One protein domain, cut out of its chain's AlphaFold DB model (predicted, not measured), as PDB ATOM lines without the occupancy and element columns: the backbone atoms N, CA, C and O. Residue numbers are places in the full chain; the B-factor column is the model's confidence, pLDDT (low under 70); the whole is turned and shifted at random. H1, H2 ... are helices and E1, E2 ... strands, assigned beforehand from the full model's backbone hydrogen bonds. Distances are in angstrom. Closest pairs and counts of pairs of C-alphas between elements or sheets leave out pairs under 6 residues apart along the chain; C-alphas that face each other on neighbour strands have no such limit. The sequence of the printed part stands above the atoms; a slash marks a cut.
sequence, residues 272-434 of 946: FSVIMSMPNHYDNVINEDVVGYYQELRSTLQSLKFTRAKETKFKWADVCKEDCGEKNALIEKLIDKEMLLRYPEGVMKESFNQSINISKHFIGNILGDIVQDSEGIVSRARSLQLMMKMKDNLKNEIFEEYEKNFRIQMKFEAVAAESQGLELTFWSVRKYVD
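This is residues 272 to 434 of the 946 residues of an uncharacterized protein of Rhabditophanes sp. KR3021 (UniProt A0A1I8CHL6). A twisted, curled sheet of four strands has two long helices, H1 and H4, side by side over one face, while a narrow ribbon of four short strands, E2 to E5, leads away from this body to a far tip at E3 and E4. Short helices H2 and H3 lie along the loop-rich stretch that follows H1, and H5 ends the printed part. The printed part has 163 residues with five named helices and eight named strands, in the order E1 H1 H2 H3 E2 E3 E4 E5 E6 E7 H4 E8 H5. The large sheet, E6 - E7 - E1 - E8, is antiparallel; the class is mixed, and the whole is compact, with a radius of gyration of the C-alphas of 17.6 A and spans of 52 by 42 by 24 A.

In the large sheet, E1 is residues 272 to 277, 16.8 A long, from C-alpha 272 at (-44.800, -29.694, 8.302); E6 is 367 to 372, E7 378 to 389, 26.9 A, and E8 423 to 427. H1 is residues 288 to 302, 21.1 A, and H4 396 to 419, 34.9 A. H2 is 316 to 319, H3 329 to 332, and H5 429 to 434, ending at C-alpha 434 (-44.162, -14.397, 6.502). E2 is 345 to 347, E3 350 to 352, E4 355 to 357 and E5 360 to 362.

E7 and E1 have N 386 and O 274 2.8 A apart; E1 and E8 have N 275 and O 425 at 2.8 A. In the hairpin E6 and E7, N 368 and O 383 are 2.9 A apart, and E7 bends by 72 degrees at residue 382. H1, at a height over the sheet of 10.3 A, and H4, at 8.4 A, lie on the same face in two layers, helices on one face of a sheet. They only just touch, with 3 pairs of C-alphas within 8 A, closest Leu 301 and Phe 406 at 6.9 A, at a shallow tilt of 25 degrees, opposite ways. E7, H4 and E8 form a split strand-helix-strand unit, two same-way strands with E1 between them, its crossover right-handed. H2 and H3 are each close to but not clearly touching H1, with closest C-alphas Gln 302 and Trp 316 at 5.7 A, and Val 291 and Ile 331 at 7.1 A. H4 and H5 are near each other. E2 and E5 have N 346 and O 361 at 2.8 A; the hairpin E3 and E4 has N 350 and O 357 at 2.9 A. Every O i to N i+4 pair is within hydrogen-bond range in H1 and H5, and 17 of 20 in H4; H2 and H3 are too short for one, with 1 of 1 and 0 of 1 O i to N i+3 pairs within range.

The C-alphas of Gln 354 and Asp 434, the two farthest apart, are 56.8 A apart. The printed part has no cut; the links H1 to H2 and H3 to E2 are long. The mean pLDDT of the printed part is 82.0, with residues 308 to 312, 336 to 339 and 347 to 359 under 70.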
ATOM      1  N   PHE A 272     -45.855 -30.254   7.458       90.69
ATOM      2  CA  PHE A 272     -44.800 -29.694   8.302       90.69
ATOM      3  C   PHE A 272     -43.605 -30.646   8.294       90.69
ATOM      4  O   PHE A 272     -43.772 -31.868   8.220       90.69
ATOM      5  N   SER A 273     -42.391 -30.109   8.395       91.62
ATOM      6  CA  SER A 273     -41.189 -30.939   8.460       91.62
ATOM      7  C   SER A 273     -40.111 -30.316   9.329       91.62
ATOM      8  O   SER A 273     -39.983 -29.096   9.398       91.62
ATOM      9  N   VAL A 274     -39.326 -31.175   9.971       93.69
ATOM     10  CA  VAL A 274     -38.145 -30.827  10.756       93.69
ATOM     11  C   VAL A 274     -36.993 -31.701  10.270       93.69
ATOM     12  O   VAL A 274     -37.180 -32.898  10.057       93.69
ATOM     13  N   ILE A 275     -35.816 -31.113  10.077       93.25
ATOM     14  CA  ILE A 275     -34.570 -31.825   9.788       93.25
ATOM     15  C   ILE A 275     -33.645 -31.626  10.984       93.25
ATOM     16  O   ILE A 275     -33.341 -30.491  11.359       93.25
ATOM     17  N   MET A 276     -33.209 -32.742  11.559       92.50
ATOM     18  CA  MET A 276     -32.092 -32.818  12.499       92.50
ATOM     19  C   MET A 276     -30.841 -33.178  11.700       92.50
ATOM     20  O   MET A 276     -30.853 -34.167  10.964       92.50
ATOM     21  N   SER A 277     -29.776 -32.392  11.823       91.00
ATOM     22  CA  SER A 277     -28.520 -32.618  11.099       91.00
ATOM     23  C   SER A 277     -27.299 -32.440  11.993       91.00
ATOM     24  O   SER A 277     -27.227 -31.481  12.762       91.00
ATOM     25  N   MET A 278     -26.315 -33.335  11.863       89.00
ATOM     26  CA  MET A 278     -25.035 -33.198  12.568       89.00
ATOM     27  C   MET A 278     -24.203 -32.057  11.957       89.00
ATOM     28  O   MET A 278     -23.984 -32.057  10.739       89.00
ATOM     29  N   PRO A 279     -23.682 -31.109  12.758       82.38
ATOM     30  CA  PRO A 279     -22.840 -30.028  12.254       82.38
ATOM     31  C   PRO A 279     -21.526 -30.583  11.695       82.38
ATOM     32  O   PRO A 279     -21.125 -30.233  10.582       82.38
ATOM     33  N   ASN A 280     -20.901 -31.526  12.404       81.56
ATOM     34  CA  ASN A 280     -19.699 -32.220  11.956       81.56
ATOM     35  C   ASN A 280     -19.987 -33.136  10.757       81.56
ATOM     36  O   ASN A 280     -21.035 -33.771  10.659       81.56
ATOM     37  N   HIS A 281     -19.005 -33.269   9.864       71.94
ATOM     38  CA  HIS A 281     -19.089 -34.167   8.706       71.94
ATOM     39  C   HIS A 281     -18.803 -35.644   9.023       71.94
ATOM     40  O   HIS A 281     -18.939 -36.471   8.125       71.94
ATOM     41  N   TYR A 282     -18.369 -35.983  10.242       73.44
ATOM     42  CA  TYR A 282     -17.989 -37.352  10.617       73.44
ATOM     43  C   TYR A 282     -19.051 -38.092  11.434       73.44
ATOM     44  O   TYR A 282     -19.089 -39.321  11.372       73.44
ATOM     45  N   ASP A 283     -19.928 -37.360  12.117       81.56
ATOM     46  CA  ASP A 283     -20.863 -37.913  13.096       81.56
ATOM     47  C   ASP A 283     -22.103 -38.530  12.425       81.56
ATOM     48  O   ASP A 283     -22.465 -38.192  11.293       81.56
ATOM     49  N   ASN A 284     -22.751 -39.464  13.122       86.44
ATOM     50  CA  ASN A 284     -23.873 -40.250  12.611       86.44
ATOM     51  C   ASN A 284     -25.155 -39.937  13.391       86.44
ATOM     52  O   ASN A 284     -25.158 -39.976  14.617       86.44
ATOM     53  N   VAL A 285     -26.258 -39.683  12.685       85.12
ATOM     54  CA  VAL A 285     -27.576 -39.440  13.298       85.12
ATOM     55  C   VAL A 285     -28.253 -40.741  13.748       85.12
ATOM     56  O   VAL A 285     -29.158 -40.715  14.578       85.12
ATOM     57  N   ILE A 286     -27.793 -41.896  13.257       83.81
ATOM     58  CA  ILE A 286     -28.232 -43.215  13.735       83.81
ATOM     59  C   ILE A 286     -27.506 -43.529  15.058       83.81
ATOM     60  O   ILE A 286     -26.576 -44.333  15.104       83.81
ATOM     61  N   ASN A 287     -27.917 -42.836  16.120       85.88
ATOM     62  CA  ASN A 287     -27.482 -43.026  17.503       85.88
ATOM     63  C   ASN A 287     -28.710 -43.034  18.434       85.88
ATOM     64  O   ASN A 287     -29.710 -42.373  18.144       85.88
ATOM     65  N   GLU A 288     -28.630 -43.762  19.550       85.44
ATOM     66  CA  GLU A 288     -29.743 -43.966  20.488       85.44
ATOM     67  C   GLU A 288     -30.252 -42.639  21.073       85.44
ATOM     68  O   GLU A 288     -31.458 -42.399  21.056       85.44
ATOM     69  N   ASP A 289     -29.350 -41.728  21.456       86.81
ATOM     70  CA  ASP A 289     -29.702 -40.401  21.989       86.81
ATOM     71  C   ASP A 289     -30.557 -39.583  21.003       86.81
ATOM     72  O   ASP A 289     -31.580 -38.999  21.366       86.81
ATOM     73  N   VAL A 290     -30.164 -39.570  19.725       88.12
ATOM     74  CA  VAL A 290     -30.788 -38.731  18.686       88.12
ATOM     75  C   VAL A 290     -32.101 -39.338  18.195       88.12
ATOM     76  O   VAL A 290     -33.052 -38.617  17.894       88.12
ATOM     77  N   VAL A 291     -32.190 -40.668  18.157       88.50
ATOM     78  CA  VAL A 291     -33.441 -41.387  17.886       88.50
ATOM     79  C   VAL A 291     -34.416 -41.251  19.063       88.50
ATOM     80  O   VAL A 291     -35.615 -41.078  18.836       88.50
ATOM     81  N   GLY A 292     -33.925 -41.245  20.304       88.81
ATOM     82  CA  GLY A 292     -34.707 -40.906  21.493       88.81
ATOM     83  C   GLY A 292     -35.292 -39.497  21.396       88.81
ATOM     84  O   GLY A 292     -36.514 -39.335  21.449       88.81
ATOM     85  N   TYR A 293     -34.441 -38.499  21.131       90.06
ATOM     86  CA  TYR A 293     -34.867 -37.110  20.948       90.06
ATOM     87  C   TYR A 293     -35.845 -36.934  19.771       90.06
ATOM     88  O   TYR A 293     -36.829 -36.212  19.899       90.06
ATOM     89  N   TYR A 294     -35.675 -37.657  18.653       91.12
ATOM     90  CA  TYR A 294     -36.648 -37.667  17.549       91.12
ATOM     91  C   TYR A 294     -38.049 -38.103  18.009       91.12
ATOM     92  O   TYR A 294     -39.049 -37.499  17.611       91.12
ATOM     93  N   GLN A 295     -38.145 -39.164  18.821       90.12
ATOM     94  CA  GLN A 295     -39.431 -39.688  19.298       90.12
ATOM     95  C   GLN A 295     -40.056 -38.761  20.356       90.12
ATOM     96  O   GLN A 295     -41.270 -38.554  20.335       90.12
ATOM     97  N   GLU A 296     -39.244 -38.160  21.233       91.56
ATOM     98  CA  GLU A 296     -39.688 -37.133  22.186       91.56
ATOM     99  C   GLU A 296     -40.224 -35.893  21.456       91.56
ATOM    100  O   GLU A 296     -41.374 -35.501  21.665       91.56
ATOM    101  N   LEU A 297     -39.450 -35.340  20.517       92.06
ATOM    102  CA  LEU A 297     -39.844 -34.216  19.671       92.06
ATOM    103  C   LEU A 297     -41.142 -34.520  18.910       92.06
ATOM    104  O   LEU A 297     -42.067 -33.709  18.919       92.06
ATOM    105  N   ARG A 298     -41.265 -35.705  18.297       91.44
ATOM    106  CA  ARG A 298     -42.501 -36.137  17.624       91.44
ATOM    107  C   ARG A 298     -43.693 -36.164  18.585       91.44
ATOM    108  O   ARG A 298     -44.736 -35.613  18.240       91.44
ATOM    109  N   SER A 299     -43.548 -36.756  19.770       91.31
ATOM    110  CA  SER A 299     -44.602 -36.802  20.796       91.31
ATOM    111  C   SER A 299     -45.046 -35.392  21.209       91.31
ATOM    112  O   SER A 299     -46.232 -35.047  21.137       91.31
ATOM    113  N   THR A 300     -44.083 -34.521  21.519       91.88
ATOM    114  CA  THR A 300     -44.308 -33.111  21.855       91.88
ATOM    115  C   THR A 300     -45.060 -32.377  20.743       91.88
ATOM    116  O   THR A 300     -46.062 -31.711  21.015       91.88
ATOM    117  N   LEU A 301     -44.664 -32.549  19.477       91.56
ATOM    118  CA  LEU A 301     -45.308 -31.909  18.325       91.56
ATOM    119  C   LEU A 301     -46.718 -32.453  18.006       91.56
ATOM    120  O   LEU A 301     -47.558 -31.701  17.500       91.56
ATOM    121  N   GLN A 302     -47.016 -33.714  18.337       90.31
ATOM    122  CA  GLN A 302     -48.378 -34.270  18.272       90.31
ATOM    123  C   GLN A 302     -49.282 -33.760  19.410       90.31
ATOM    124  O   GLN A 302     -50.496 -33.648  19.229       90.31
ATOM    125  N   SER A 303     -48.706 -33.413  20.568       89.81
ATOM    126  CA  SER A 303     -49.435 -32.914  21.749       89.81
ATOM    127  C   SER A 303     -49.911 -31.450  21.645       89.81
ATOM    128  O   SER A 303     -50.682 -30.978  22.488       89.81
ATOM    129  N   LEU A 304     -49.460 -30.719  20.617       89.12
ATOM    130  CA  LEU A 304     -49.752 -29.295  20.423       89.12
ATOM    131  C   LEU A 304     -51.249 -29.008  20.213       89.12
ATOM    132  O   LEU A 304     -52.031 -29.838  19.752       89.12
ATOM    133  N   LYS A 305     -51.665 -27.779  20.538       85.88
ATOM    134  CA  LYS A 305     -53.081 -27.387  20.553       85.88
ATOM    135  C   LYS A 305     -53.579 -26.911  19.187       85.88
ATOM    136  O   LYS A 305     -53.005 -26.006  18.586       85.88
ATOM    137  N   PHE A 306     -54.717 -27.463  18.768       84.38
ATOM    138  CA  PHE A 306     -55.386 -27.194  17.484       84.38
ATOM    139  C   PHE A 306     -56.443 -26.075  17.529       84.38
ATOM    140  O   PHE A 306     -57.008 -25.720  16.498       84.38
ATOM    141  N   THR A 307     -56.773 -25.547  18.712       77.75
ATOM    142  CA  THR A 307     -57.841 -24.548  18.892       77.75
ATOM    143  C   THR A 307     -57.526 -23.566  20.015       77.75
ATOM    144  O   THR A 307     -56.981 -23.953  21.045       77.75
ATOM    145  N   ARG A 308     -57.978 -22.315  19.856       66.12
ATOM    146  CA  ARG A 308     -57.755 -21.190  20.786       66.12
ATOM    147  C   ARG A 308     -58.466 -21.304  22.147       66.12
ATOM    148  O   ARG A 308     -58.145 -20.560  23.071       66.12
ATOM    149  N   ALA A 309     -59.451 -22.194  22.276       69.31
ATOM    150  CA  ALA A 309     -60.118 -22.487  23.546       69.31
ATOM    151  C   ALA A 309     -59.212 -23.319  24.475       69.31
ATOM    152  O   ALA A 309     -58.339 -24.047  24.007       69.31
ATOM    153  N   LYS A 310     -59.431 -23.246  25.800       59.16
ATOM    154  CA  LYS A 310     -58.663 -24.052  26.774       59.16
ATOM    155  C   LYS A 310     -58.830 -25.562  26.564       59.16
ATOM    156  O   LYS A 310     -57.889 -26.304  26.830       59.16
ATOM    157  N   GLU A 311     -59.992 -25.984  26.073       61.81
ATOM    158  CA  GLU A 311     -60.302 -27.363  25.694       61.81
ATOM    159  C   GLU A 311     -60.152 -27.542  24.179       61.81
ATOM    160  O   GLU A 311     -60.826 -26.877  23.387       61.81
ATOM    161  N   THR A 312     -59.272 -28.454  23.768       63.00
ATOM    162  CA  THR A 312     -59.069 -28.816  22.363       63.00
ATOM    163  C   THR A 312     -60.066 -29.884  21.929       63.00
ATOM    164  O   THR A 312     -59.981 -31.027  22.370       63.00
ATOM    165  N   LYS A 313     -60.982 -29.531  21.019       72.12
ATOM    166  CA  LYS A 313     -61.977 -30.468  20.454       72.12
ATOM    167  C   LYS A 313     -61.399 -31.524  19.503       72.12
ATOM    168  O   LYS A 313     -62.122 -32.436  19.128       72.12
ATOM    169  N   PHE A 314     -60.137 -31.380  19.111       80.12
ATOM    170  CA  PHE A 314     -59.430 -32.277  18.201       80.12
ATOM    171  C   PHE A 314     -58.128 -32.752  18.848       80.12
ATOM    172  O   PHE A 314     -57.443 -31.962  19.504       80.12
ATOM    173  N   LYS A 315     -57.785 -34.021  18.633       84.62
ATOM    174  CA  LYS A 315     -56.486 -34.641  18.921       84.62
ATOM    175  C   LYS A 315     -55.716 -34.863  17.614       84.62
ATOM    176  O   LYS A 315     -56.297 -34.801  16.531       84.62
ATOM    177  N   TRP A 316     -54.429 -35.213  17.707       87.81
ATOM    178  CA  TRP A 316     -53.621 -35.552  16.528       87.81
ATOM    179  C   TRP A 316     -54.280 -36.625  15.646       87.81
ATOM    180  O   TRP A 316     -54.363 -36.434  14.440       87.81
ATOM    181  N   ALA A 317     -54.856 -37.685  16.222       86.25
ATOM    182  CA  ALA A 317     -55.549 -38.741  15.471       86.25
ATOM    183  C   ALA A 317     -56.723 -38.238  14.593       86.25
ATOM    184  O   ALA A 317     -56.940 -38.744  13.489       86.25
ATOM    185  N   ASP A 318     -57.449 -37.202  15.031       86.69
ATOM    186  CA  ASP A 318     -58.558 -36.613  14.263       86.69
ATOM    187  C   ASP A 318     -58.045 -35.798  13.064       86.69
ATOM    188  O   ASP A 318     -58.678 -35.743  12.008       86.69
ATOM    189  N   VAL A 319     -56.870 -35.190  13.226       87.62
ATOM    190  CA  VAL A 319     -56.263 -34.174  12.351       87.62
ATOM    191  C   VAL A 319     -55.268 -34.775  11.351       87.62
ATOM    192  O   VAL A 319     -55.162 -34.303  10.221       87.62
ATOM    193  N   CYS A 320     -54.562 -35.825  11.756       88.44
ATOM    194  CA  CYS A 320     -53.520 -36.523  11.015       88.44
ATOM    195  C   CYS A 320     -54.057 -37.260   9.778       88.44
ATOM    196  O   CYS A 320     -55.195 -37.741   9.767       88.44
ATOM    197  N   LYS A 321     -53.223 -37.343   8.736       83.31
ATOM    198  CA  LYS A 321     -53.509 -37.979   7.441       83.31
ATOM    199  C   LYS A 321     -52.753 -39.297   7.238       83.31
ATOM    200  O   LYS A 321     -53.329 -40.245   6.720       83.31
ATOM    201  N   GLU A 322     -51.491 -39.354   7.654       77.69
ATOM    202  CA  GLU A 322     -50.577 -40.492   7.490       77.69
ATOM    203  C   GLU A 322     -49.721 -40.645   8.754       77.69
ATOM    204  O   GLU A 322     -49.331 -39.636   9.334       77.69
ATOM    205  N   ASP A 323     -49.410 -41.888   9.148       75.94
ATOM    206  CA  ASP A 323     -48.549 -42.215  10.302       75.94
ATOM    207  C   ASP A 323     -48.979 -41.530  11.623       75.94
ATOM    208  O   ASP A 323     -48.259 -40.755  12.252       75.94
ATOM    209  N   CYS A 324     -50.211 -41.825  12.045       82.00
ATOM    210  CA  CYS A 324     -50.861 -41.185  13.195       82.00
ATOM    211  C   CYS A 324     -50.558 -41.843  14.555       82.00
ATOM    212  O   CYS A 324     -51.270 -41.577  15.523       82.00
ATOM    213  N   GLY A 325     -49.548 -42.717  14.630       79.44
ATOM    214  CA  GLY A 325     -49.089 -43.318  15.885       79.44
ATOM    215  C   GLY A 325     -48.220 -42.356  16.697       79.44
ATOM    216  O   GLY A 325     -47.528 -41.513  16.123       79.44
ATOM    217  N   GLU A 326     -48.226 -42.495  18.023       73.94
ATOM    218  CA  GLU A 326     -47.439 -41.649  18.934       73.94
ATOM    219  C   GLU A 326     -45.937 -41.748  18.597       73.94
ATOM    220  O   GLU A 326     -45.325 -40.777  18.144       73.94
ATOM    221  N   LYS A 327     -45.377 -42.962  18.663       76.62
ATOM    222  CA  LYS A 327     -44.039 -43.289  18.145       76.62
ATOM    223  C   LYS A 327     -44.058 -43.613  16.650       76.62
ATOM    224  O   LYS A 327     -45.026 -44.174  16.139       76.62
ATOM    225  N   ASN A 328     -42.945 -43.346  15.967       77.81
ATOM    226  CA  ASN A 328     -42.666 -43.912  14.648       77.81
ATOM    227  C   ASN A 328     -41.983 -45.282  14.803       77.81
ATOM    228  O   ASN A 328     -40.802 -45.354  15.150       77.81
ATOM    229  N   ALA A 329     -42.712 -46.362  14.512       72.50
ATOM    230  CA  ALA A 329     -42.213 -47.732  14.648       72.50
ATOM    231  C   ALA A 329     -41.065 -48.081  13.677       72.50
ATOM    232  O   ALA A 329     -40.281 -48.979  13.967       72.50
ATOM    233  N   LEU A 330     -40.932 -47.382  12.540       76.19
ATOM    234  CA  LEU A 330     -39.805 -47.585  11.620       76.19
ATOM    235  C   LEU A 330     -38.510 -46.983  12.174       76.19
ATOM    236  O   LEU A 330     -37.448 -47.560  11.986       76.19
ATOM    237  N   ILE A 331     -38.612 -45.845  12.867       80.31
ATOM    238  CA  ILE A 331     -37.477 -45.127  13.466       80.31
ATOM    239  C   ILE A 331     -36.933 -45.878  14.682       80.31
ATOM    240  O   ILE A 331     -35.725 -46.026  14.820       80.31
ATOM    241  N   GLU A 332     -37.820 -46.404  15.529       77.56
ATOM    242  CA  GLU A 332     -37.453 -47.261  16.666       77.56
ATOM    243  C   GLU A 332     -36.681 -48.510  16.191       77.56
ATOM    244  O   GLU A 332     -35.656 -48.872  16.762       77.56
ATOM    245  N   LYS A 333     -37.093 -49.077  15.049       75.12
ATOM    246  CA  LYS A 333     -36.434 -50.205  14.374       75.12
ATOM    247  C   LYS A 333     -35.121 -49.866  13.639       75.12
ATOM    248  O   LYS A 333     -34.462 -50.795  13.182       75.12
ATOM    249  N   LEU A 334     -34.697 -48.596  13.535       74.06
ATOM    250  CA  LEU A 334     -33.400 -48.234  12.922       74.06
ATOM    251  C   LEU A 334     -32.188 -48.542  13.818       74.06
ATOM    252  O   LEU A 334     -31.079 -48.656  13.302       74.06
ATOM    253  N   ILE A 335     -32.384 -48.650  15.137       72.69
ATOM    254  CA  ILE A 335     -31.329 -49.038  16.094       72.69
ATOM    255  C   ILE A 335     -31.123 -50.565  16.084       72.69
ATOM    256  O   ILE A 335     -30.044 -51.066  16.408       72.69
ATOM    257  N   ASP A 336     -32.165 -51.314  15.717       68.94
ATOM    258  CA  ASP A 336     -32.226 -52.757  15.909       68.94
ATOM    259  C   ASP A 336     -31.291 -53.509  14.949       68.94
ATOM    260  O   ASP A 336     -31.375 -53.393  13.724       68.94
ATOM    261  N   LYS A 337     -30.404 -54.341  15.510       62.09
ATOM    262  CA  LYS A 337     -29.323 -55.022  14.767       62.09
ATOM    263  C   LYS A 337     -29.819 -56.066  13.756       62.09
ATOM    264  O   LYS A 337     -29.024 -56.599  12.984       62.09
ATOM    265  N   GLU A 338     -31.117 -56.355  13.752       61.44
ATOM    266  CA  GLU A 338     -31.777 -57.242  12.790       61.44
ATOM    267  C   GLU A 338     -32.133 -56.541  11.460       61.44
ATOM    268  O   GLU A 338     -32.459 -57.214  10.475       61.44
ATOM    269  N   MET A 339     -32.047 -55.205  11.392       67.56
ATOM    270  CA  MET A 339     -32.331 -54.429  10.182       67.56
ATOM    271  C   MET A 339     -31.075 -54.215   9.324       67.56
ATOM    272  O   MET A 339     -30.174 -53.449   9.663       67.56
ATOM    273  N   LEU A 340     -31.037 -54.829   8.138       71.31
ATOM    274  CA  LEU A 340     -30.007 -54.551   7.136       71.31
ATOM    275  C   LEU A 340     -30.347 -53.254   6.393       71.31
ATOM    276  O   LEU A 340     -31.089 -53.249   5.406       71.31
ATOM    277  N   LEU A 341     -29.782 -52.146   6.877       75.94
ATOM    278  CA  LEU A 341     -29.900 -50.807   6.296       75.94
ATOM    279  C   LEU A 341     -29.150 -50.701   4.960       75.94
ATOM    280  O   LEU A 341     -28.070 -50.121   4.877       75.94
ATOM    281  N   ARG A 342     -29.728 -51.244   3.887       80.88
ATOM    282  CA  ARG A 342     -29.336 -50.917   2.510       80.88
ATOM    283  C   ARG A 342     -30.134 -49.712   2.018       80.88
ATOM    284  O   ARG A 342     -31.296 -49.543   2.370       80.88
ATOM    285  N   TYR A 343     -29.516 -48.850   1.214       76.81
ATOM    286  CA  TYR A 343     -30.199 -47.680   0.654       76.81
ATOM    287  C   TYR A 343     -30.693 -47.968  -0.776       76.81
ATOM    288  O   TYR A 343     -29.930 -48.514  -1.572       76.81
ATOM    289  N   PRO A 344     -31.926 -47.575  -1.160       73.81
ATOM    290  CA  PRO A 344     -32.911 -46.809  -0.387       73.81
ATOM    291  C   PRO A 344     -33.963 -47.670   0.351       73.81
ATOM    292  O   PRO A 344     -34.832 -47.116   1.025       73.81
ATOM    293  N   GLU A 345     -33.906 -49.000   0.222       76.19
ATOM    294  CA  GLU A 345     -34.809 -49.958   0.879       76.19
ATOM    295  C   GLU A 345     -34.083 -50.715   2.005       76.19
ATOM    296  O   GLU A 345     -33.314 -51.643   1.742       76.19
ATOM    297  N   GLY A 346     -34.373 -50.363   3.260       72.12
ATOM    298  CA  GLY A 346     -33.930 -51.132   4.419       72.12
ATOM    299  C   GLY A 346     -34.674 -52.468   4.492       72.12
ATOM    300  O   GLY A 346     -35.896 -52.517   4.323       72.12
ATOM    301  N   VAL A 347     -33.942 -53.556   4.732       67.50
ATOM    302  CA  VAL A 347     -34.479 -54.923   4.725       67.50
ATOM    303  C   VAL A 347     -34.509 -55.473   6.145       67.50
ATOM    304  O   VAL A 347     -33.466 -55.615   6.782       67.50
ATOM    305  N   MET A 348     -35.700 -55.823   6.622       64.88
ATOM    306  CA  MET A 348     -35.908 -56.501   7.901       64.88
ATOM    307  C   MET A 348     -36.196 -57.990   7.684       64.88
ATOM    308  O   MET A 348     -36.688 -58.396   6.628       64.88
ATOM    309  N   LYS A 349     -35.888 -58.811   8.689       62.16
ATOM    310  CA  LYS A 349     -36.191 -60.248   8.720       62.16
ATOM    311  C   LYS A 349     -36.993 -60.564   9.978       62.16
ATOM    312  O   LYS A 349     -36.427 -60.942  10.993       62.16
ATOM    313  N   GLU A 350     -38.309 -60.424   9.911       60.06
ATOM    314  CA  GLU A 350     -39.178 -60.768  11.036       60.06
ATOM    315  C   GLU A 350     -39.424 -62.284  11.031       60.06
ATOM    316  O   GLU A 350     -40.012 -62.834  10.096       60.06
ATOM    317  N   SER A 351     -38.948 -62.985  12.065       52.12
ATOM    318  CA  SER A 351     -39.246 -64.412  12.227       52.12
ATOM    319  C   SER A 351     -40.669 -64.587  12.769       52.12
ATOM    320  O   SER A 351     -41.023 -64.029  13.807       52.12
ATOM    321  N   PHE A 352     -41.506 -65.339  12.054       46.81
ATOM    322  CA  PHE A 352     -42.907 -65.542  12.420       46.81
ATOM    323  C   PHE A 352     -43.303 -67.000  12.175       46.81
ATOM    324  O   PHE A 352     -43.349 -67.458  11.032       46.81
ATOM    325  N   ASN A 353     -43.556 -67.745  13.257       46.59
ATOM    326  CA  ASN A 353     -43.948 -69.163  13.248       46.59
ATOM    327  C   ASN A 353     -43.142 -70.025  12.252       46.59
ATOM    328  O   ASN A 353     -43.693 -70.578  11.306       46.59
ATOM    329  N   GLN A 354     -41.821 -70.109  12.463       53.97
ATOM    330  CA  GLN A 354     -40.847 -70.841  11.626       53.97
ATOM    331  C   GLN A 354     -40.677 -70.338  10.176       53.97
ATOM    332  O   GLN A 354     -39.773 -70.799   9.483       53.97
ATOM    333  N   SER A 355     -41.458 -69.350   9.726       53.50
ATOM    334  CA  SER A 355     -41.235 -68.644   8.459       53.50
ATOM    335  C   SER A 355     -40.423 -67.358   8.669       53.50
ATOM    336  O   SER A 355     -40.560 -66.683   9.691       53.50
ATOM    337  N   ILE A 356     -39.563 -67.011   7.706       61.03
ATOM    338  CA  ILE A 356     -38.834 -65.735   7.691       61.03
ATOM    339  C   ILE A 356     -39.613 -64.775   6.796       61.03
ATOM    340  O   ILE A 356     -39.583 -64.912   5.572       61.03
ATOM    341  N   ASN A 357     -40.304 -63.805   7.392       63.91
ATOM    342  CA  ASN A 357     -40.991 -62.764   6.642       63.91
ATOM    343  C   ASN A 357     -40.021 -61.602   6.382       63.91
ATOM    344  O   ASN A 357     -39.499 -60.989   7.313       63.91
ATOM    345  N   ILE A 358     -39.744 -61.316   5.109       66.44
ATOM    346  CA  ILE A 358     -38.783 -60.279   4.712       66.44
ATOM    347  C   ILE A 358     -39.553 -59.003   4.370       66.44
ATOM    348  O   ILE A 358     -39.980 -58.807   3.231       66.44
ATOM    349  N   SER A 359     -39.740 -58.137   5.366       68.25
ATOM    350  CA  SER A 359     -40.365 -56.827   5.191       68.25
ATOM    351  C   SER A 359     -39.340 -55.792   4.700       68.25
ATOM    352  O   SER A 359     -38.199 -55.721   5.165       68.25
ATOM    353  N   LYS A 360     -39.736 -54.999   3.699       71.94
ATOM    354  CA  LYS A 360     -38.918 -53.938   3.090       71.94
ATOM    355  C   LYS A 360     -39.502 -52.577   3.432       71.94
ATOM    356  O   LYS A 360     -40.680 -52.337   3.168       71.94
ATOM    357  N   HIS A 361     -38.672 -51.675   3.941       75.69
ATOM    358  CA  HIS A 361     -39.082 -50.332   4.344       75.69
ATOM    359  C   HIS A 361     -38.236 -49.276   3.627       75.69
ATOM    360  O   HIS A 361     -37.009 -49.365   3.587       75.69
ATOM    361  N   PHE A 362     -38.885 -48.274   3.032       77.50
ATOM    362  CA  PHE A 362     -38.181 -47.215   2.312       77.50
ATOM    363  C   PHE A 362     -37.607 -46.190   3.294       77.50
ATOM    364  O   PHE A 362     -38.356 -45.490   3.972       77.50
ATOM    365  N   ILE A 363     -36.278 -46.088   3.355       80.88
ATOM    366  CA  ILE A 363     -35.558 -45.184   4.269       80.88
ATOM    367  C   ILE A 363     -35.100 -43.884   3.587       80.88
ATOM    368  O   ILE A 363     -34.673 -42.948   4.260       80.88
ATOM    369  N   GLY A 364     -35.219 -43.790   2.256       79.12
ATOM    370  CA  GLY A 364     -34.712 -42.662   1.462       79.12
ATOM    371  C   GLY A 364     -35.428 -41.316   1.645       79.12
ATOM    372  O   GLY A 364     -34.885 -40.305   1.214       79.12
ATOM    373  N   ASN A 365     -36.599 -41.305   2.293       81.69
ATOM    374  CA  ASN A 365     -37.355 -40.098   2.676       81.69
ATOM    375  C   ASN A 365     -37.220 -39.777   4.183       81.69
ATOM    376  O   ASN A 365     -37.939 -38.933   4.707       81.69
ATOM    377  N   ILE A 366     -36.342 -40.498   4.892       85.88
ATOM    378  CA  ILE A 366     -36.118 -40.383   6.340       85.88
ATOM    379  C   ILE A 366     -34.664 -39.992   6.607       85.88
ATOM    380  O   ILE A 366     -34.410 -39.024   7.316       85.88
ATOM    381  N   LEU A 367     -33.710 -40.720   6.019       88.25
ATOM    382  CA  LEU A 367     -32.276 -40.473   6.173       88.25
ATOM    383  C   LEU A 367     -31.724 -39.678   4.980       88.25
ATOM    384  O   LEU A 367     -32.037 -39.981   3.826       88.25
ATOM    385  N   GLY A 368     -30.867 -38.695   5.264       87.62
ATOM    386  CA  GLY A 368     -30.225 -37.814   4.285       87.62
ATOM    387  C   GLY A 368     -28.727 -37.610   4.548       87.62
ATOM    388  O   GLY A 368     -28.241 -37.889   5.645       87.62
ATOM    389  N   ASP A 369     -28.005 -37.136   3.526       86.88
ATOM    390  CA  ASP A 369     -26.529 -37.024   3.478       86.88
ATOM    391  C   ASP A 369     -25.852 -38.329   3.954       86.88
ATOM    392  O   ASP A 369     -25.339 -38.452   5.072       86.88
ATOM    393  N   ILE A 370     -25.979 -39.355   3.103       86.44
ATOM    394  CA  ILE A 370     -25.665 -40.756   3.400       86.44
ATOM    395  C   ILE A 370     -24.380 -41.196   2.700       86.44
ATOM    396  O   ILE A 370     -24.259 -41.079   1.478       86.44
ATOM    397  N   VAL A 371     -23.489 -41.817   3.472       86.12
ATOM    398  CA  VAL A 371     -22.360 -42.604   2.965       86.12
ATOM    399  C   VAL A 371     -22.771 -44.076   2.895       86.12
ATOM    400  O   VAL A 371     -23.447 -44.589   3.790       86.12
ATOM    401  N   GLN A 372     -22.392 -44.733   1.800       85.50
ATOM    402  CA  GLN A 372     -22.657 -46.147   1.548       85.50
ATOM    403  C   GLN A 372     -21.341 -46.888   1.355       85.50
ATOM    404  O   GLN A 372     -20.446 -46.388   0.669       85.50
ATOM    405  N   ASP A 373     -21.268 -48.097   1.895       84.38
ATOM    406  CA  ASP A 373     -20.165 -49.018   1.640       84.38
ATOM    407  C   ASP A 373     -20.340 -49.716   0.280       84.38
ATOM    408  O   ASP A 373     -21.377 -49.599  -0.379       84.38
ATOM    409  N   SER A 374     -19.338 -50.490  -0.145       83.44
ATOM    410  CA  SER A 374     -19.326 -51.201  -1.435       83.44
ATOM    411  C   SER A 374     -20.508 -52.161  -1.654       83.44
ATOM    412  O   SER A 374     -20.841 -52.462  -2.797       83.44
ATOM    413  N   GLU A 375     -21.173 -52.612  -0.585       80.00
ATOM    414  CA  GLU A 375     -22.390 -53.437  -0.643       80.00
ATOM    415  C   GLU A 375     -23.714 -52.640  -0.692       80.00
ATOM    416  O   GLU A 375     -24.797 -53.232  -0.648       80.00
ATOM    417  N   GLY A 376     -23.664 -51.304  -0.735       79.19
ATOM    418  CA  GLY A 376     -24.850 -50.436  -0.659       79.19
ATOM    419  C   GLY A 376     -25.483 -50.354   0.737       79.19
ATOM    420  O   GLY A 376     -26.624 -49.900   0.877       79.19
ATOM    421  N   ILE A 377     -24.763 -50.813   1.766       83.88
ATOM    422  CA  ILE A 377     -25.128 -50.689   3.184       83.88
ATOM    423  C   ILE A 377     -24.809 -49.262   3.652       83.88
ATOM    424  O   ILE A 377     -23.787 -48.696   3.269       83.88
ATOM    425  N   VAL A 378     -25.690 -48.675   4.462       83.75
ATOM    426  CA  VAL A 378     -25.515 -47.358   5.084       83.75
ATOM    427  C   VAL A 378     -24.497 -47.463   6.217       83.75
ATOM    428  O   VAL A 378     -24.805 -48.023   7.266       83.75
ATOM    429  N   SER A 379     -23.310 -46.886   6.029       82.75
ATOM    430  CA  SER A 379     -22.296 -46.761   7.086       82.75
ATOM    431  C   SER A 379     -22.415 -45.456   7.879       82.75
ATOM    432  O   SER A 379     -22.002 -45.404   9.036       82.75
ATOM    433  N   ARG A 380     -23.022 -44.408   7.301       85.88
ATOM    434  CA  ARG A 380     -23.339 -43.152   8.006       85.88
ATOM    435  C   ARG A 380     -24.501 -42.406   7.354       85.88
ATOM    436  O   ARG A 380     -24.560 -42.325   6.129       85.88
ATOM    437  N   ALA A 381     -25.350 -41.775   8.162       88.62
ATOM    438  CA  ALA A 381     -26.309 -40.755   7.735       88.62
ATOM    439  C   ALA A 381     -26.145 -39.491   8.596       88.62
ATOM    440  O   ALA A 381     -26.125 -39.579   9.823       88.62
ATOM    441  N   ARG A 382     -26.019 -38.314   7.972       89.25
ATOM    442  CA  ARG A 382     -25.776 -37.042   8.685       89.25
ATOM    443  C   ARG A 382     -27.053 -36.226   8.931       89.25
ATOM    444  O   ARG A 382     -27.023 -35.276   9.708       89.25
ATOM    445  N   SER A 383     -28.170 -36.563   8.280       90.94
ATOM    446  CA  SER A 383     -29.468 -35.889   8.453       90.94
ATOM    447  C   SER A 383     -30.618 -36.878   8.656       90.94
ATOM    448  O   SER A 383     -30.655 -37.930   8.020       90.94
ATOM    449  N   LEU A 384     -31.590 -36.502   9.491       91.25
ATOM    450  CA  LEU A 384     -32.820 -37.247   9.764       91.25
ATOM    451  C   LEU A 384     -34.035 -36.319   9.656       91.25
ATOM    452  O   LEU A 384     -34.076 -35.258  10.281       91.25
ATOM    453  N   GLN A 385     -35.025 -36.723   8.863       90.44
ATOM    454  CA  GLN A 385     -36.238 -35.953   8.608       90.44
ATOM    455  C   GLN A 385     -37.428 -36.486   9.418       90.44
ATOM    456  O   GLN A 385     -37.808 -37.657   9.345       90.44
ATOM    457  N   LEU A 386     -38.067 -35.585  10.160       90.81
ATOM    458  CA  LEU A 386     -39.420 -35.746  10.677       90.81
ATOM    459  C   LEU A 386     -40.386 -35.049   9.708       90.81
ATOM    460  O   LEU A 386     -40.188 -33.889   9.330       90.81
ATOM    461  N   MET A 387     -41.438 -35.755   9.299       88.44
ATOM    462  CA  MET A 387     -42.546 -35.211   8.512       88.44
ATOM    463  C   MET A 387     -43.850 -35.398   9.281       88.44
ATOM    464  O   MET A 387     -44.090 -36.458   9.851       88.44
ATOM    465  N   MET A 388     -44.709 -34.383   9.259       88.38
ATOM    466  CA  MET A 388     -46.042 -34.423   9.856       88.38
ATOM    467  C   MET A 388     -47.065 -33.968   8.816       88.38
ATOM    468  O   MET A 388     -46.969 -32.861   8.285       88.38
ATOM    469  N   LYS A 389     -48.034 -34.837   8.511       87.44
ATOM    470  CA  LYS A 389     -49.040 -34.622   7.462       87.44
ATOM    471  C   LYS A 389     -50.438 -34.581   8.077       87.44
ATOM    472  O   LYS A 389     -50.945 -35.586   8.576       87.44
ATOM    473  N   MET A 390     -51.066 -33.413   8.027       87.88
ATOM    474  CA  MET A 390     -52.451 -33.176   8.438       87.88
ATOM    475  C   MET A 390     -53.413 -33.424   7.260       87.88
ATOM    476  O   MET A 390     -53.002 -33.514   6.102       87.88
ATOM    477  N   LYS A 391     -54.713 -33.550   7.537       85.75
ATOM    478  CA  LYS A 391     -55.761 -33.704   6.516       85.75
ATOM    479  C   LYS A 391     -55.998 -32.388   5.763       85.75
ATOM    480  O   LYS A 391     -56.152 -31.335   6.372       85.75
ATOM    481  N   ASP A 392     -56.089 -32.453   4.434       75.69
ATOM    482  CA  ASP A 392     -56.150 -31.260   3.566       75.69
ATOM    483  C   ASP A 392     -57.498 -30.506   3.626       75.69
ATOM    484  O   ASP A 392     -57.614 -29.402   3.102       75.69
ATOM    485  N   ASN A 393     -58.531 -31.099   4.236       77.88
ATOM    486  CA  ASN A 393     -59.905 -30.583   4.292       77.88
ATOM    487  C   ASN A 393     -60.262 -29.880   5.620       77.88
ATOM    488  O   ASN A 393     -61.441 -29.673   5.916       77.88
ATOM    489  N   LEU A 394     -59.263 -29.540   6.437       81.88
ATOM    490  CA  LEU A 394     -59.443 -28.820   7.700       81.88
ATOM    491  C   LEU A 394     -59.669 -27.315   7.473       81.88
ATOM    492  O   LEU A 394     -59.317 -26.754   6.436       81.88
ATOM    493  N   LYS A 395     -60.242 -26.631   8.471       83.88
ATOM    494  CA  LYS A 395     -60.407 -25.169   8.438       83.88
ATOM    495  C   LYS A 395     -59.061 -24.450   8.577       83.88
ATOM    496  O   LYS A 395     -58.258 -24.816   9.433       83.88
ATOM    497  N   ASN A 396     -58.888 -23.336   7.861       82.00
ATOM    498  CA  ASN A 396     -57.695 -22.476   7.941       82.00
ATOM    499  C   ASN A 396     -57.345 -22.020   9.372       82.00
ATOM    500  O   ASN A 396     -56.166 -21.860   9.676       82.00
ATOM    501  N   GLU A 397     -58.351 -21.862  10.239       84.94
ATOM    502  CA  GLU A 397     -58.223 -21.538  11.671       84.94
ATOM    503  C   GLU A 397     -57.423 -22.597  12.459       84.94
ATOM    504  O   GLU A 397     -56.665 -22.261  13.366       84.94
ATOM    505  N   ILE A 398     -57.583 -23.880  12.106       86.19
ATOM    506  CA  ILE A 398     -56.941 -25.019  12.786       86.19
ATOM    507  C   ILE A 398     -55.454 -25.066  12.429       86.19
ATOM    508  O   ILE A 398     -54.611 -25.204  13.314       86.19
ATOM    509  N   PHE A 399     -55.133 -24.892  11.143       85.50
ATOM    510  CA  PHE A 399     -53.749 -24.760  10.680       85.50
ATOM    511  C   PHE A 399     -53.049 -23.552  11.320       85.50
ATOM    512  O   PHE A 399     -51.878 -23.645  11.662       85.50
ATOM    513  N   GLU A 400     -53.763 -22.443  11.532       87.00
ATOM    514  CA  GLU A 400     -53.198 -21.216  12.104       87.00
ATOM    515  C   GLU A 400     -52.781 -21.363  13.570       87.00
ATOM    516  O   GLU A 400     -51.652 -21.025  13.928       87.00
ATOM    517  N   GLU A 401     -53.668 -21.881  14.423       88.81
ATOM    518  CA  GLU A 401     -53.354 -22.059  15.844       88.81
ATOM    519  C   GLU A 401     -52.336 -23.198  16.043       88.81
ATOM    520  O   GLU A 401     -51.423 -23.051  16.856       88.81
ATOM    521  N   TYR A 402     -52.410 -24.281  15.251       90.81
ATOM    522  CA  TYR A 402     -51.386 -25.331  15.273       90.81
ATOM    523  C   TYR A 402     -50.013 -24.799  14.843       90.81
ATOM    524  O   TYR A 402     -49.048 -24.961  15.586       90.81
ATOM    525  N   GLU A 403     -49.908 -24.104  13.702       90.12
ATOM    526  CA  GLU A 403     -48.632 -23.557  13.227       90.12
ATOM    527  C   GLU A 403     -48.047 -22.536  14.210       90.12
ATOM    528  O   GLU A 403     -46.843 -22.535  14.466       90.12
ATOM    529  N   LYS A 404     -48.882 -21.680  14.802       90.94
ATOM    530  CA  LYS A 404     -48.452 -20.729  15.830       90.94
ATOM    531  C   LYS A 404     -47.837 -21.443  17.038       90.94
ATOM    532  O   LYS A 404     -46.778 -21.026  17.501       90.94
ATOM    533  N   ASN A 405     -48.457 -22.522  17.515       92.06
ATOM    534  CA  ASN A 405     -47.927 -23.327  18.619       92.06
ATOM    535  C   ASN A 405     -46.657 -24.099  18.205       92.06
ATOM    536  O   ASN A 405     -45.674 -24.087  18.941       92.06
ATOM    537  N   PHE A 406     -46.628 -24.663  16.994       93.38
ATOM    538  CA  PHE A 406     -45.463 -25.322  16.388       93.38
ATOM    539  C   PHE A 406     -44.248 -24.384  16.310       93.38
ATOM    540  O   PHE A 406     -43.190 -24.697  16.845       93.38
ATOM    541  N   ARG A 407     -44.405 -23.180  15.740       91.62
ATOM    542  CA  ARG A 407     -43.346 -22.153  15.653       91.62
ATOM    543  C   ARG A 407     -42.829 -21.683  17.015       91.62
ATOM    544  O   ARG A 407     -41.716 -21.163  17.085       91.62
ATOM    545  N   ILE A 408     -43.648 -21.768  18.065       92.06
ATOM    546  CA  ILE A 408     -43.239 -21.447  19.437       92.06
ATOM    547  C   ILE A 408     -42.414 -22.606  19.999       92.06
ATOM    548  O   ILE A 408     -41.298 -22.366  20.452       92.06
ATOM    549  N   GLN A 409     -42.905 -23.845  19.894       93.44
ATOM    550  CA  GLN A 409     -42.193 -25.026  20.379       93.44
ATOM    551  C   GLN A 409     -40.830 -25.185  19.695       93.44
ATOM    552  O   GLN A 409     -39.814 -25.236  20.378       93.44
ATOM    553  N   MET A 410     -40.782 -25.122  18.358       93.00
ATOM    554  CA  MET A 410     -39.545 -25.285  17.581       93.00
ATOM    555  C   MET A 410     -38.426 -24.294  17.949       93.00
ATOM    556  O   MET A 410     -37.265 -24.569  17.663       93.00
ATOM    557  N   LYS A 411     -38.733 -23.152  18.586       91.00
ATOM    558  CA  LYS A 411     -37.711 -22.221  19.100       91.00
ATOM    559  C   LYS A 411     -37.068 -22.685  20.404       91.00
ATOM    560  O   LYS A 411     -35.898 -22.396  20.615       91.00
ATOM    561  N   PHE A 412     -37.817 -23.368  21.269       91.94
ATOM    562  CA  PHE A 412     -37.265 -23.990  22.472       91.94
ATOM    563  C   PHE A 412     -36.485 -25.255  22.100       91.94
ATOM    564  O   PHE A 412     -35.344 -25.416  22.525       91.94
ATOM    565  N   GLU A 413     -37.053 -26.079  21.214       91.94
ATOM    566  CA  GLU A 413     -36.412 -27.296  20.700       91.94
ATOM    567  C   GLU A 413     -35.087 -27.005  19.986       91.94
ATOM    568  O   GLU A 413     -34.122 -27.729  20.183       91.94
ATOM    569  N   ALA A 414     -34.985 -25.914  19.215       90.06
ATOM    570  CA  ALA A 414     -33.731 -25.565  18.541       90.06
ATOM    571  C   ALA A 414     -32.568 -25.313  19.520       90.06
ATOM    572  O   ALA A 414     -31.441 -25.699  19.230       90.06
ATOM    573  N   VAL A 415     -32.844 -24.722  20.690       90.75
ATOM    574  CA  VAL A 415     -31.834 -24.490  21.739       90.75
ATOM    575  C   VAL A 415     -31.518 -25.784  22.501       90.75
ATOM    576  O   VAL A 415     -30.369 -26.017  22.872       90.75
ATOM    577  N   ALA A 416     -32.512 -26.658  22.700       90.06
ATOM    578  CA  ALA A 416     -32.297 -27.981  23.286       90.06
ATOM    579  C   ALA A 416     -31.422 -28.866  22.377       90.06
ATOM    580  O   ALA A 416     -30.428 -29.426  22.838       90.06
ATOM    581  N   ALA A 417     -31.728 -28.912  21.079       88.50
ATOM    582  CA  ALA A 417     -30.959 -29.622  20.062       88.50
ATOM    583  C   ALA A 417     -29.514 -29.101  19.954       88.50
ATOM    584  O   ALA A 417     -28.580 -29.902  19.943       88.50
ATOM    585  N   GLU A 418     -29.306 -27.778  19.977       88.31
ATOM    586  CA  GLU A 418     -27.963 -27.179  19.977       88.31
ATOM    587  C   GLU A 418     -27.133 -27.642  21.192       88.31
ATOM    588  O   GLU A 418     -25.948 -27.947  21.048       88.31
ATOM    589  N   SER A 419     -27.757 -27.815  22.366       86.62
ATOM    590  CA  SER A 419     -27.092 -28.368  23.562       86.62
ATOM    591  C   SER A 419     -26.728 -29.859  23.458       86.62
ATOM    592  O   SER A 419     -25.820 -30.311  24.153       86.62
ATOM    593  N   GLN A 420     -27.380 -30.605  22.558       83.75
ATOM    594  CA  GLN A 420     -27.036 -31.987  22.191       83.75
ATOM    595  C   GLN A 420     -26.063 -32.059  20.995       83.75
ATOM    596  O   GLN A 420     -25.714 -33.149  20.549       83.75
ATOM    597  N   GLY A 421     -25.623 -30.916  20.454       86.62
ATOM    598  CA  GLY A 421     -24.754 -30.853  19.276       86.62
ATOM    599  C   GLY A 421     -25.470 -31.060  17.934       86.62
ATOM    600  O   GLY A 421     -24.808 -31.352  16.943       86.62
ATOM    601  N   LEU A 422     -26.797 -30.909  17.876       88.94
ATOM    602  CA  LEU A 422     -27.620 -31.065  16.670       88.94
ATOM    603  C   LEU A 422     -28.023 -29.696  16.091       88.94
ATOM    604  O   LEU A 422     -28.532 -28.845  16.818       88.94
ATOM    605  N   GLU A 423     -27.899 -29.489  14.772       90.31
ATOM    606  CA  GLU A 423     -28.576 -28.363  14.105       90.31
ATOM    607  C   GLU A 423     -30.017 -28.766  13.757       90.31
ATOM    608  O   GLU A 423     -30.250 -29.742  13.036       90.31
ATOM    609  N   LEU A 424     -30.986 -28.000  14.269       92.19
ATOM    610  CA  LEU A 424     -32.419 -28.216  14.067       92.19
ATOM    611  C   LEU A 424     -32.989 -27.163  13.107       92.19
ATOM    612  O   LEU A 424     -33.026 -25.972  13.421       92.19
ATOM    613  N   THR A 425     -33.483 -27.592  11.946       92.69
ATOM    614  CA  THR A 425     -34.159 -26.712  10.973       92.69
ATOM    615  C   THR A 425     -35.581 -27.194  10.703       92.69
ATOM    616  O   THR A 425     -35.867 -28.385  10.807       92.69
ATOM    617  N   PHE A 426     -36.505 -26.292  10.363       92.94
ATOM    618  CA  PHE A 426     -37.904 -26.659  10.121       92.94
ATOM    619  C   PHE A 426     -38.547 -25.883   8.972       92.94
ATOM    620  O   PHE A 426     -38.159 -24.758   8.661       92.94
ATOM    621  N   TRP A 427     -39.580 -26.487   8.388       91.12
ATOM    622  CA  TRP A 427     -40.421 -25.908   7.350       91.12
ATOM    623  C   TRP A 427     -41.862 -25.752   7.821       91.12
ATOM    624  O   TRP A 427     -42.456 -26.674   8.386       91.12
ATOM    625  N   SER A 428     -42.447 -24.599   7.507       90.06
ATOM    626  CA  SER A 428     -43.894 -24.438   7.428       90.06
ATOM    627  C   SER A 428     -44.237 -23.366   6.397       90.06
ATOM    628  O   SER A 428     -43.567 -22.333   6.309       90.06
ATOM    629  N   VAL A 429     -45.289 -23.606   5.613       85.62
ATOM    630  CA  VAL A 429     -45.609 -22.797   4.428       85.62
ATOM    631  C   VAL A 429     -45.953 -21.354   4.790       85.62
ATOM    632  O   VAL A 429     -45.512 -20.442   4.086       85.62
ATOM    633  N   ARG A 430     -46.681 -21.096   5.891       85.44
ATOM    634  CA  ARG A 430     -46.943 -19.701   6.280       85.44
ATOM    635  C   ARG A 430     -45.709 -19.043   6.897       85.44
ATOM    636  O   ARG A 430     -45.557 -17.841   6.736       85.44
ATOM    637  N   LYS A 431     -44.798 -19.784   7.546       88.38
ATOM    638  CA  LYS A 431     -43.538 -19.206   8.054       88.38
ATOM    639  C   LYS A 431     -42.643 -18.730   6.908       88.38
ATOM    640  O   LYS A 431     -42.110 -17.627   6.993       88.38
ATOM    641  N   TYR A 432     -42.565 -19.506   5.829       89.00
ATOM    642  CA  TYR A 432     -41.944 -19.085   4.573       89.00
ATOM    643  C   TYR A 432     -42.635 -17.837   3.996       89.00
ATOM    644  O   TYR A 432     -41.968 -16.844   3.722       89.00
ATOM    645  N   VAL A 433     -43.972 -17.828   3.897       87.50
ATOM    646  CA  VAL A 433     -44.737 -16.653   3.430       87.50
ATOM    647  C   VAL A 433     -44.487 -15.403   4.282       87.50
ATOM    648  O   VAL A 433     -44.302 -14.326   3.719       87.50
ATOM    649  N   ASP A 434     -44.437 -15.524   5.608       87.25
ATOM    650  CA  ASP A 434     -44.162 -14.397   6.502       87.25
ATOM    651  C   ASP A 434     -42.742 -13.847   6.286       87.25
ATOM    652  O   ASP A 434     -42.570 -12.635   6.203       87.25
TER     653      ASP A 434